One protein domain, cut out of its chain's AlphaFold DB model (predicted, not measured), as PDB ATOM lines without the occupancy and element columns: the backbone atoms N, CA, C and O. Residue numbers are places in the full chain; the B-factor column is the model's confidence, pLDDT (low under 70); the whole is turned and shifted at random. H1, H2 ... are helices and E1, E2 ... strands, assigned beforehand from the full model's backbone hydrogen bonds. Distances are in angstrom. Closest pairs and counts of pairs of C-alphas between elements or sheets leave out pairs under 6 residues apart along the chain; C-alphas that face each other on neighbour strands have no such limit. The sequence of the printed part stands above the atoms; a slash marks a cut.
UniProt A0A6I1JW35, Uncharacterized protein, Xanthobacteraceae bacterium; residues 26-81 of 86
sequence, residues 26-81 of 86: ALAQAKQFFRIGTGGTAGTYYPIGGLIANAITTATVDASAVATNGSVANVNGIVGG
ATOM      1  N   ALA A  26     212.713 161.920 124.862       63.19
ATOM      2  CA  ALA A  26     211.291 161.650 124.944       63.19
ATOM      3  C   ALA A  26     210.730 161.906 123.542       63.19
ATOM      4  O   ALA A  26     210.498 163.050 123.153       63.19
ATOM      5  N   LEU A  27     210.610 160.846 122.740       65.62
ATOM      6  CA  LEU A  27     209.973 160.910 121.436       65.62
ATOM      7  C   LEU A  27     208.504 161.240 121.695       65.62
ATOM      8  O   LEU A  27     207.731 160.373 122.100       65.62
ATOM      9  N   ALA A  28     208.133 162.507 121.520       67.31
ATOM     10  CA  ALA A  28     206.740 162.910 121.519       67.31
ATOM     11  C   ALA A  28     206.043 162.136 120.394       67.31
ATOM     12  O   ALA A  28     206.309 162.364 119.213       67.31
ATOM     13  N   GLN A  29     205.214 161.160 120.764       71.31
ATOM     14  CA  GLN A  29     204.445 160.385 119.798       71.31
ATOM     15  C   GLN A  29     203.500 161.342 119.066       71.31
ATOM     16  O   GLN A  29     202.790 162.122 119.704       71.31
ATOM     17  N   ALA A  30     203.522 161.304 117.731       81.75
ATOM     18  CA  ALA A  30     202.626 162.116 116.921       81.75
ATOM     19  C   ALA A  30     201.173 161.781 117.280       81.75
ATOM     20  O   ALA A  30     200.786 160.611 117.330       81.75
ATOM     21  N   LYS A  31     200.390 162.817 117.577       87.81
ATOM     22  CA  LYS A  31     198.977 162.679 117.916       87.81
ATOM     23  C   LYS A  31     198.190 162.411 116.635       87.81
ATOM     24  O   LYS A  31     198.382 163.116 115.650       87.81
ATOM     25  N   GLN A  32     197.311 161.418 116.666       92.19
ATOM     26  CA  GLN A  32     196.393 161.118 115.573       92.19
ATOM     27  C   GLN A  32     195.146 161.997 115.703       92.19
ATOM     28  O   GLN A  32     194.500 161.998 116.755       92.19
ATOM     29  N   PHE A  33     194.777 162.717 114.646       93.75
ATOM     30  CA  PHE A  33     193.621 163.616 114.665       93.75
ATOM     31  C   PHE A  33     192.383 162.937 114.088       93.75
ATOM     32  O   PHE A  33     192.307 162.688 112.889       93.75
ATOM     33  N   PHE A  34     191.382 162.683 114.923       95.12
ATOM     34  CA  PHE A  34     190.125 162.034 114.572       95.12
ATOM     35  C   PHE A  34     188.991 163.056 114.385       95.12
ATOM     36  O   PHE A  34     188.653 163.813 115.296       95.12
ATOM     37  N   ARG A  35     188.361 163.074 113.208       96.06
ATOM     38  CA  ARG A  35     187.236 163.975 112.899       96.06
ATOM     39  C   ARG A  35     185.925 163.200 112.851       96.06
ATOM     40  O   ARG A  35     185.787 162.272 112.063       96.06
ATOM     41  N   ILE A  36     184.944 163.617 113.644       96.88
ATOM     42  CA  ILE A  36     183.605 163.021 113.681       96.88
ATOM     43  C   ILE A  36     182.671 163.895 112.844       96.88
ATOM     44  O   ILE A  36     182.293 164.985 113.272       96.88
ATOM     45  N   GLY A  37     182.290 163.431 111.652       97.38
ATOM     46  CA  GLY A  37     181.242 164.084 110.862       97.38
ATOM     47  C   GLY A  37     179.888 163.971 111.563       97.38
ATOM     48  O   GLY A  37     179.476 162.873 111.935       97.38
ATOM     49  N   THR A  38     179.194 165.093 111.757       98.00
ATOM     50  CA  THR A  38     177.924 165.136 112.499       98.00
ATOM     51  C   THR A  38     176.771 165.640 111.622       98.00
ATOM     52  O   THR A  38     176.339 164.945 110.702       98.00
ATOM     53  N   GLY A  39     176.258 166.831 111.906       96.75
ATOM     54  CA  GLY A  39     175.227 167.560 111.179       96.75
ATOM     55  C   GLY A  39     175.309 169.039 111.571       96.75
ATOM     56  O   GLY A  39     176.340 169.482 112.078       96.75
ATOM     57  N   GLY A  40     174.237 169.808 111.373       97.38
ATOM     58  CA  GLY A  40     174.191 171.198 111.839       97.38
ATOM     59  C   GLY A  40     174.375 171.303 113.359       97.38
ATOM     60  O   GLY A  40     173.961 170.413 114.102       97.38
ATOM     61  N   THR A  41     174.954 172.405 113.836       96.81
ATOM     62  CA  THR A  41     175.256 172.628 115.266       96.81
ATOM     63  C   THR A  41     174.017 172.647 116.166       96.81
ATOM     64  O   THR A  41     174.114 172.306 117.340       96.81
ATOM     65  N   ALA A  42     172.853 172.999 115.611       96.88
ATOM     66  CA  ALA A  42     171.556 172.946 116.292       96.88
ATOM     67  C   ALA A  42     170.882 171.556 116.246       96.88
ATOM     68  O   ALA A  42     169.830 171.360 116.850       96.88
ATOM     69  N   GLY A  43     171.446 170.598 115.504       95.88
ATOM     70  CA  GLY A  43     170.943 169.229 115.421       95.88
ATOM     71  C   GLY A  43     171.474 168.345 116.550       95.88
ATOM     72  O   GLY A  43     172.415 168.696 117.251       95.88
ATOM     73  N   THR A  44     170.910 167.147 116.698       97.31
ATOM     74  CA  THR A  44     171.283 166.209 117.773       97.31
ATOM     75  C   THR A  44     172.696 165.640 117.610       97.31
ATOM     76  O   THR A  44     173.377 165.363 118.594       97.31
ATOM     77  N   TYR A  45     173.165 165.458 116.373       97.50
ATOM     78  CA  TYR A  45     174.441 164.778 116.124       97.50
ATOM     79  C   TYR A  45     175.648 165.589 116.593       97.50
ATOM     80  O   TYR A  45     176.636 164.995 117.005       97.50
ATOM     81  N   TYR A  46     175.577 166.921 116.560       98.19
ATOM     82  CA  TYR A  46     176.696 167.774 116.955       98.19
ATOM     83  C   TYR A  46     177.054 167.655 118.451       98.19
ATOM     84  O   TYR A  46     178.202 167.316 118.749       98.19
ATOM     85  N   PRO A  47     176.119 167.826 119.414       97.75
ATOM     86  CA  PRO A  47     176.425 167.619 120.828       97.75
ATOM     87  C   PRO A  47     176.790 166.162 121.143       97.75
ATOM     88  O   PRO A  47     177.713 165.936 121.918       97.75
ATOM     89  N   ILE A  48     176.148 165.169 120.507       98.38
ATOM     90  CA  ILE A  48     176.524 163.752 120.675       98.38
ATOM     91  C   ILE A  48     177.964 163.511 120.199       98.38
ATOM     92  O   ILE A  48     178.751 162.887 120.906       98.38
ATOM     93  N   GLY A  49     178.337 164.040 119.032       98.06
ATOM     94  CA  GLY A  49     179.698 163.955 118.511       98.06
ATOM     95  C   GLY A  49     180.715 164.620 119.436       98.06
ATOM     96  O   GLY A  49     181.804 164.086 119.616       98.06
ATOM     97  N   GLY A  50     180.353 165.737 120.073       98.00
ATOM     98  CA  GLY A  50     181.187 166.404 121.075       98.00
ATOM     99  C   GLY A  50     181.410 165.556 122.329       98.00
ATOM    100  O   GLY A  50     182.537 165.459 122.810       98.00
ATOM    101  N   LEU A  51     180.363 164.886 122.822       98.56
ATOM    102  CA  LEU A  51     180.474 163.950 123.948       98.56
ATOM    103  C   LEU A  51     181.386 162.765 123.605       98.56
ATOM    104  O   LEU A  51     182.246 162.401 124.403       98.56
ATOM    105  N   ILE A  52     181.244 162.202 122.403       98.19
ATOM    106  CA  ILE A  52     182.108 161.116 121.925       98.19
ATOM    107  C   ILE A  52     183.553 161.604 121.794       98.19
ATOM    108  O   ILE A  52     184.458 160.946 122.299       98.19
ATOM    109  N   ALA A  53     183.778 162.764 121.166       97.88
ATOM    110  CA  ALA A  53     185.102 163.358 120.999       97.88
ATOM    111  C   ALA A  53     185.812 163.552 122.345       97.88
ATOM    112  O   ALA A  53     186.976 163.181 122.498       97.88
ATOM    113  N   ASN A  54     185.094 164.071 123.342       97.88
ATOM    114  CA  ASN A  54     185.622 164.226 124.690       97.88
ATOM    115  C   ASN A  54     185.985 162.875 125.327       97.88
ATOM    116  O   ASN A  54     187.048 162.761 125.928       97.88
ATOM    117  N   ALA A  55     185.148 161.853 125.144       98.19
ATOM    118  CA  ALA A  55     185.362 160.531 125.726       98.19
ATOM    119  C   ALA A  55     186.546 159.759 125.113       98.19
ATOM    120  O   ALA A  55     187.180 158.972 125.811       98.19
ATOM    121  N   ILE A  56     186.838 159.954 123.822       96.50
ATOM    122  CA  ILE A  56     187.887 159.197 123.108       96.50
ATOM    123  C   ILE A  56     189.216 159.949 122.990       96.50
ATOM    124  O   ILE A  56     190.198 159.385 122.506       96.50
ATOM    125  N   THR A  57     189.258 161.221 123.385       97.00
ATOM    126  CA  THR A  57     190.501 161.996 123.383       97.00
ATOM    127  C   THR A  57     191.453 161.434 124.434       97.00
ATOM    128  O   THR A  57     191.096 161.254 125.597       97.00
ATOM    129  N   THR A  58     192.690 161.155 124.028       94.75
ATOM    130  CA  THR A  58     193.737 160.577 124.887       94.75
ATOM    131  C   THR A  58     195.055 161.326 124.696       94.75
ATOM    132  O   THR A  58     195.105 162.350 124.016       94.75
ATOM    133  N   ALA A  59     196.160 160.838 125.269       92.56
ATOM    134  CA  ALA A  59     197.484 161.392 124.985       92.56
ATOM    135  C   ALA A  59     197.833 161.299 123.485       92.56
ATOM    136  O   ALA A  59     198.337 162.264 122.912       92.56
ATOM    137  N   THR A  60     197.474 160.191 122.833       92.44
ATOM    138  CA  THR A  60     197.857 159.874 121.448       92.44
ATOM    139  C   THR A  60     196.771 160.165 120.414       92.44
ATOM    140  O   THR A  60     197.078 160.199 119.228       92.44
ATOM    141  N   VAL A  61     195.527 160.421 120.830       93.69
ATOM    142  CA  VAL A  61     194.403 160.745 119.932       93.69
ATOM    143  C   VAL A  61     193.806 162.098 120.298       93.69
ATOM    144  O   VAL A  61     193.547 162.362 121.471       93.69
ATOM    145  N   ASP A  62     193.584 162.948 119.298       95.56
ATOM    146  CA  ASP A  62     192.811 164.190 119.401       95.56
ATOM    147  C   ASP A  62     191.519 164.036 118.611       95.56
ATOM    148  O   ASP A  62     191.582 163.809 117.405       95.56
ATOM    149  N   ALA A  63     190.356 164.130 119.249       96.81
ATOM    150  CA  ALA A  63     189.086 163.977 118.555       96.81
ATOM    151  C   ALA A  63     188.279 165.276 118.553       96.81
ATOM    152  O   ALA A  63     188.189 165.976 119.556       96.81
ATOM    153  N   SER A  64     187.626 165.570 117.428       97.06
ATOM    154  CA  SER A  64     186.757 166.742 117.287       97.06
ATOM    155  C   SER A  64     185.468 166.419 116.536       97.06
ATOM    156  O   SER A  64     185.457 165.650 115.571       97.06
ATOM    157  N   ALA A  65     184.369 167.031 116.976       97.62
ATOM    158  CA  ALA A  65     183.115 167.035 116.235       97.62
ATOM    159  C   ALA A  65     183.167 168.088 115.123       97.62
ATOM    160  O   ALA A  65     183.536 169.237 115.359       97.62
ATOM    161  N   VAL A  66     182.765 167.700 113.915       97.31
ATOM    162  CA  VAL A  66     182.734 168.569 112.738       97.31
ATOM    163  C   VAL A  66     181.283 168.768 112.324       97.31
ATOM    164  O   VAL A  66     180.567 167.796 112.062       97.31
ATOM    165  N   ALA A  67     180.842 170.025 112.275       97.69
ATOM    166  CA  ALA A  67     179.530 170.376 111.747       97.69
ATOM    167  C   ALA A  67     179.514 170.178 110.226       97.69
ATOM    168  O   ALA A  67     180.429 170.611 109.526       97.69
ATOM    169  N   THR A  68     178.479 169.520 109.715       97.50
ATOM    170  CA  THR A  68     178.358 169.178 108.289       97.50
ATOM    171  C   THR A  68     176.912 169.299 107.813       97.50
ATOM    172  O   THR A  68     175.992 169.507 108.605       97.50
ATOM    173  N   ASN A  69     176.690 169.090 106.511       96.94
ATOM    174  CA  ASN A  69     175.351 169.000 105.918       96.94
ATOM    175  C   ASN A  69     174.664 167.633 106.161       96.94
ATOM    176  O   ASN A  69     173.711 167.288 105.466       96.94
ATOM    177  N   GLY A  70     175.140 166.837 107.127       95.75
ATOM    178  CA  GLY A  70     174.554 165.549 107.503       95.75
ATOM    179  C   GLY A  70     175.134 164.351 106.745       95.75
ATOM    180  O   GLY A  70     176.241 164.397 106.205       95.75
ATOM    181  N   SER A  71     174.384 163.248 106.720       96.88
ATOM    182  CA  SER A  71     174.919 161.912 106.421       96.88
ATOM    183  C   SER A  71     175.584 161.777 105.051       96.88
ATOM    184  O   SER A  71     176.664 161.199 104.968       96.88
ATOM    185  N   VAL A  72     175.002 162.335 103.983       97.69
ATOM    186  CA  VAL A  72     175.591 162.246 102.630       97.69
ATOM    187  C   VAL A  72     176.941 162.965 102.572       97.69
ATOM    188  O   VAL A  72     177.910 162.422 102.048       97.69
ATOM    189  N   ALA A  73     177.032 164.158 103.167       97.31
ATOM    190  CA  ALA A  73     178.286 164.900 103.246       97.31
ATOM    191  C   ALA A  73     179.337 164.148 104.077       97.31
ATOM    192  O   ALA A  73     180.505 164.125 103.699       97.31
ATOM    193  N   ASN A  74     178.925 163.488 105.165       97.00
ATOM    194  CA  ASN A  74     179.828 162.691 105.996       97.00
ATOM    195  C   ASN A  74     180.386 161.486 105.235       97.00
ATOM    196  O   ASN A  74     181.595 161.282 105.225       97.00
ATOM    197  N   VAL A  75     179.523 160.714 104.567       97.12
ATOM    198  CA  VAL A  75     179.943 159.548 103.775       97.12
ATOM    199  C   VAL A  75     180.915 159.977 102.679       97.12
ATOM    200  O   VAL A  75     181.999 159.407 102.572       97.12
ATOM    201  N   ASN A  76     180.587 161.032 101.931       96.75
ATOM    202  CA  ASN A  76     181.478 161.563 100.899       96.75
ATOM    203  C   ASN A  76     182.800 162.077 101.486       96.75
ATOM    204  O   ASN A  76     183.849 161.885 100.883       96.75
ATOM    205  N   GLY A  77     182.769 162.693 102.672       96.00
ATOM    206  CA  GLY A  77     183.965 163.148 103.380       96.00
ATOM    207  C   GLY A  77     184.858 162.001 103.856       96.00
ATOM    208  O   GLY A  77     186.076 162.136 103.815       96.00
ATOM    209  N   ILE A  78     184.284 160.866 104.261       95.62
ATOM    210  CA  ILE A  78     185.041 159.655 104.609       95.62
ATOM    211  C   ILE A  78     185.666 159.055 103.348       95.62
ATOM    212  O   ILE A  78     186.872 158.841 103.308       95.62
ATOM    213  N   VAL A  79     184.869 158.848 102.294       95.38
ATOM    214  CA  VAL A  79     185.341 158.291 101.013       95.38
ATOM    215  C   VAL A  79     186.416 159.179 100.376       95.38
ATOM    216  O   VAL A  79     187.382 158.672  99.817       95.38
ATOM    217  N   GLY A  80     186.273 160.501 100.487       93.50
ATOM    218  CA  GLY A  80     187.238 161.482  99.992       93.50
ATOM    219  C   GLY A  80     188.430 161.744 100.919       93.50
ATOM    220  O   GLY A  80     189.248 162.602 100.602       93.50
ATOM    221  N   GLY A  81     188.524 161.069 102.071       91.06
ATOM    222  CA  GLY A  81     189.631 161.209 103.026       91.06
ATOM    223  C   GLY A  81     189.638 162.499 103.862       91.06
ATOM    224  O   GLY A  81     190.574 162.738 104.619       91.06
TER     225      GLY A  81
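Overview. This is residues 26 to 81 of the 86 residues of an uncharacterized protein of Xanthobacteraceae bacterium (UniProt A0A6I1JW35). A short ribbon of two parallel strands, E1 = E2, has helix H1 packed along its E2 side and helix H2 by the last residues of E1, while residues 26 to 31 form a tail before E1. The 56 printed residues, mixed in class, hold two named strands and two named helices in the order E1, H1, E2, H2. The whole is loose, radius of gyration of the C-alphas 12.8 A, and flat, spanning 41 by 25 by 11 A.

Along the chain. E1, residues 32 to 37, spans 16.1 A from C-alpha 32 at (196.393, 161.118, 115.573). E2, residues 61 to 66, spans 15.8 A. H1, residues 45 to 56, spans 16.1 A. H2, residues 71 to 79, spans 12.3 A to C-alpha 79 at (185.341, 158.291, 101.013).

Arrangement. E1 and E2 are parallel at 22 degrees; N 34 and O 62 are 2.7 A apart, within hydrogen-bond range. E1, H1 and E2 form a strand-helix-strand unit, two parallel neighbour strands with a helix between, its crossover right-handed. The closest C-alphas of H1 and E2, Ala 53 and Ala 63, are 4.7 A apart; those of E1 and H2, Gly 37 and Asn 74, 5.3 A. H1 and H2 are apart. In H1 and H2 every O i to N i+4 pair is within hydrogen-bond range.

Size, cuts and confidence. The C-alphas farthest apart, Ala 26 and Ala 42, are 42.2 A apart. The printed part has no cut and no long link. Residues 26 to 28 have pLDDT under 70.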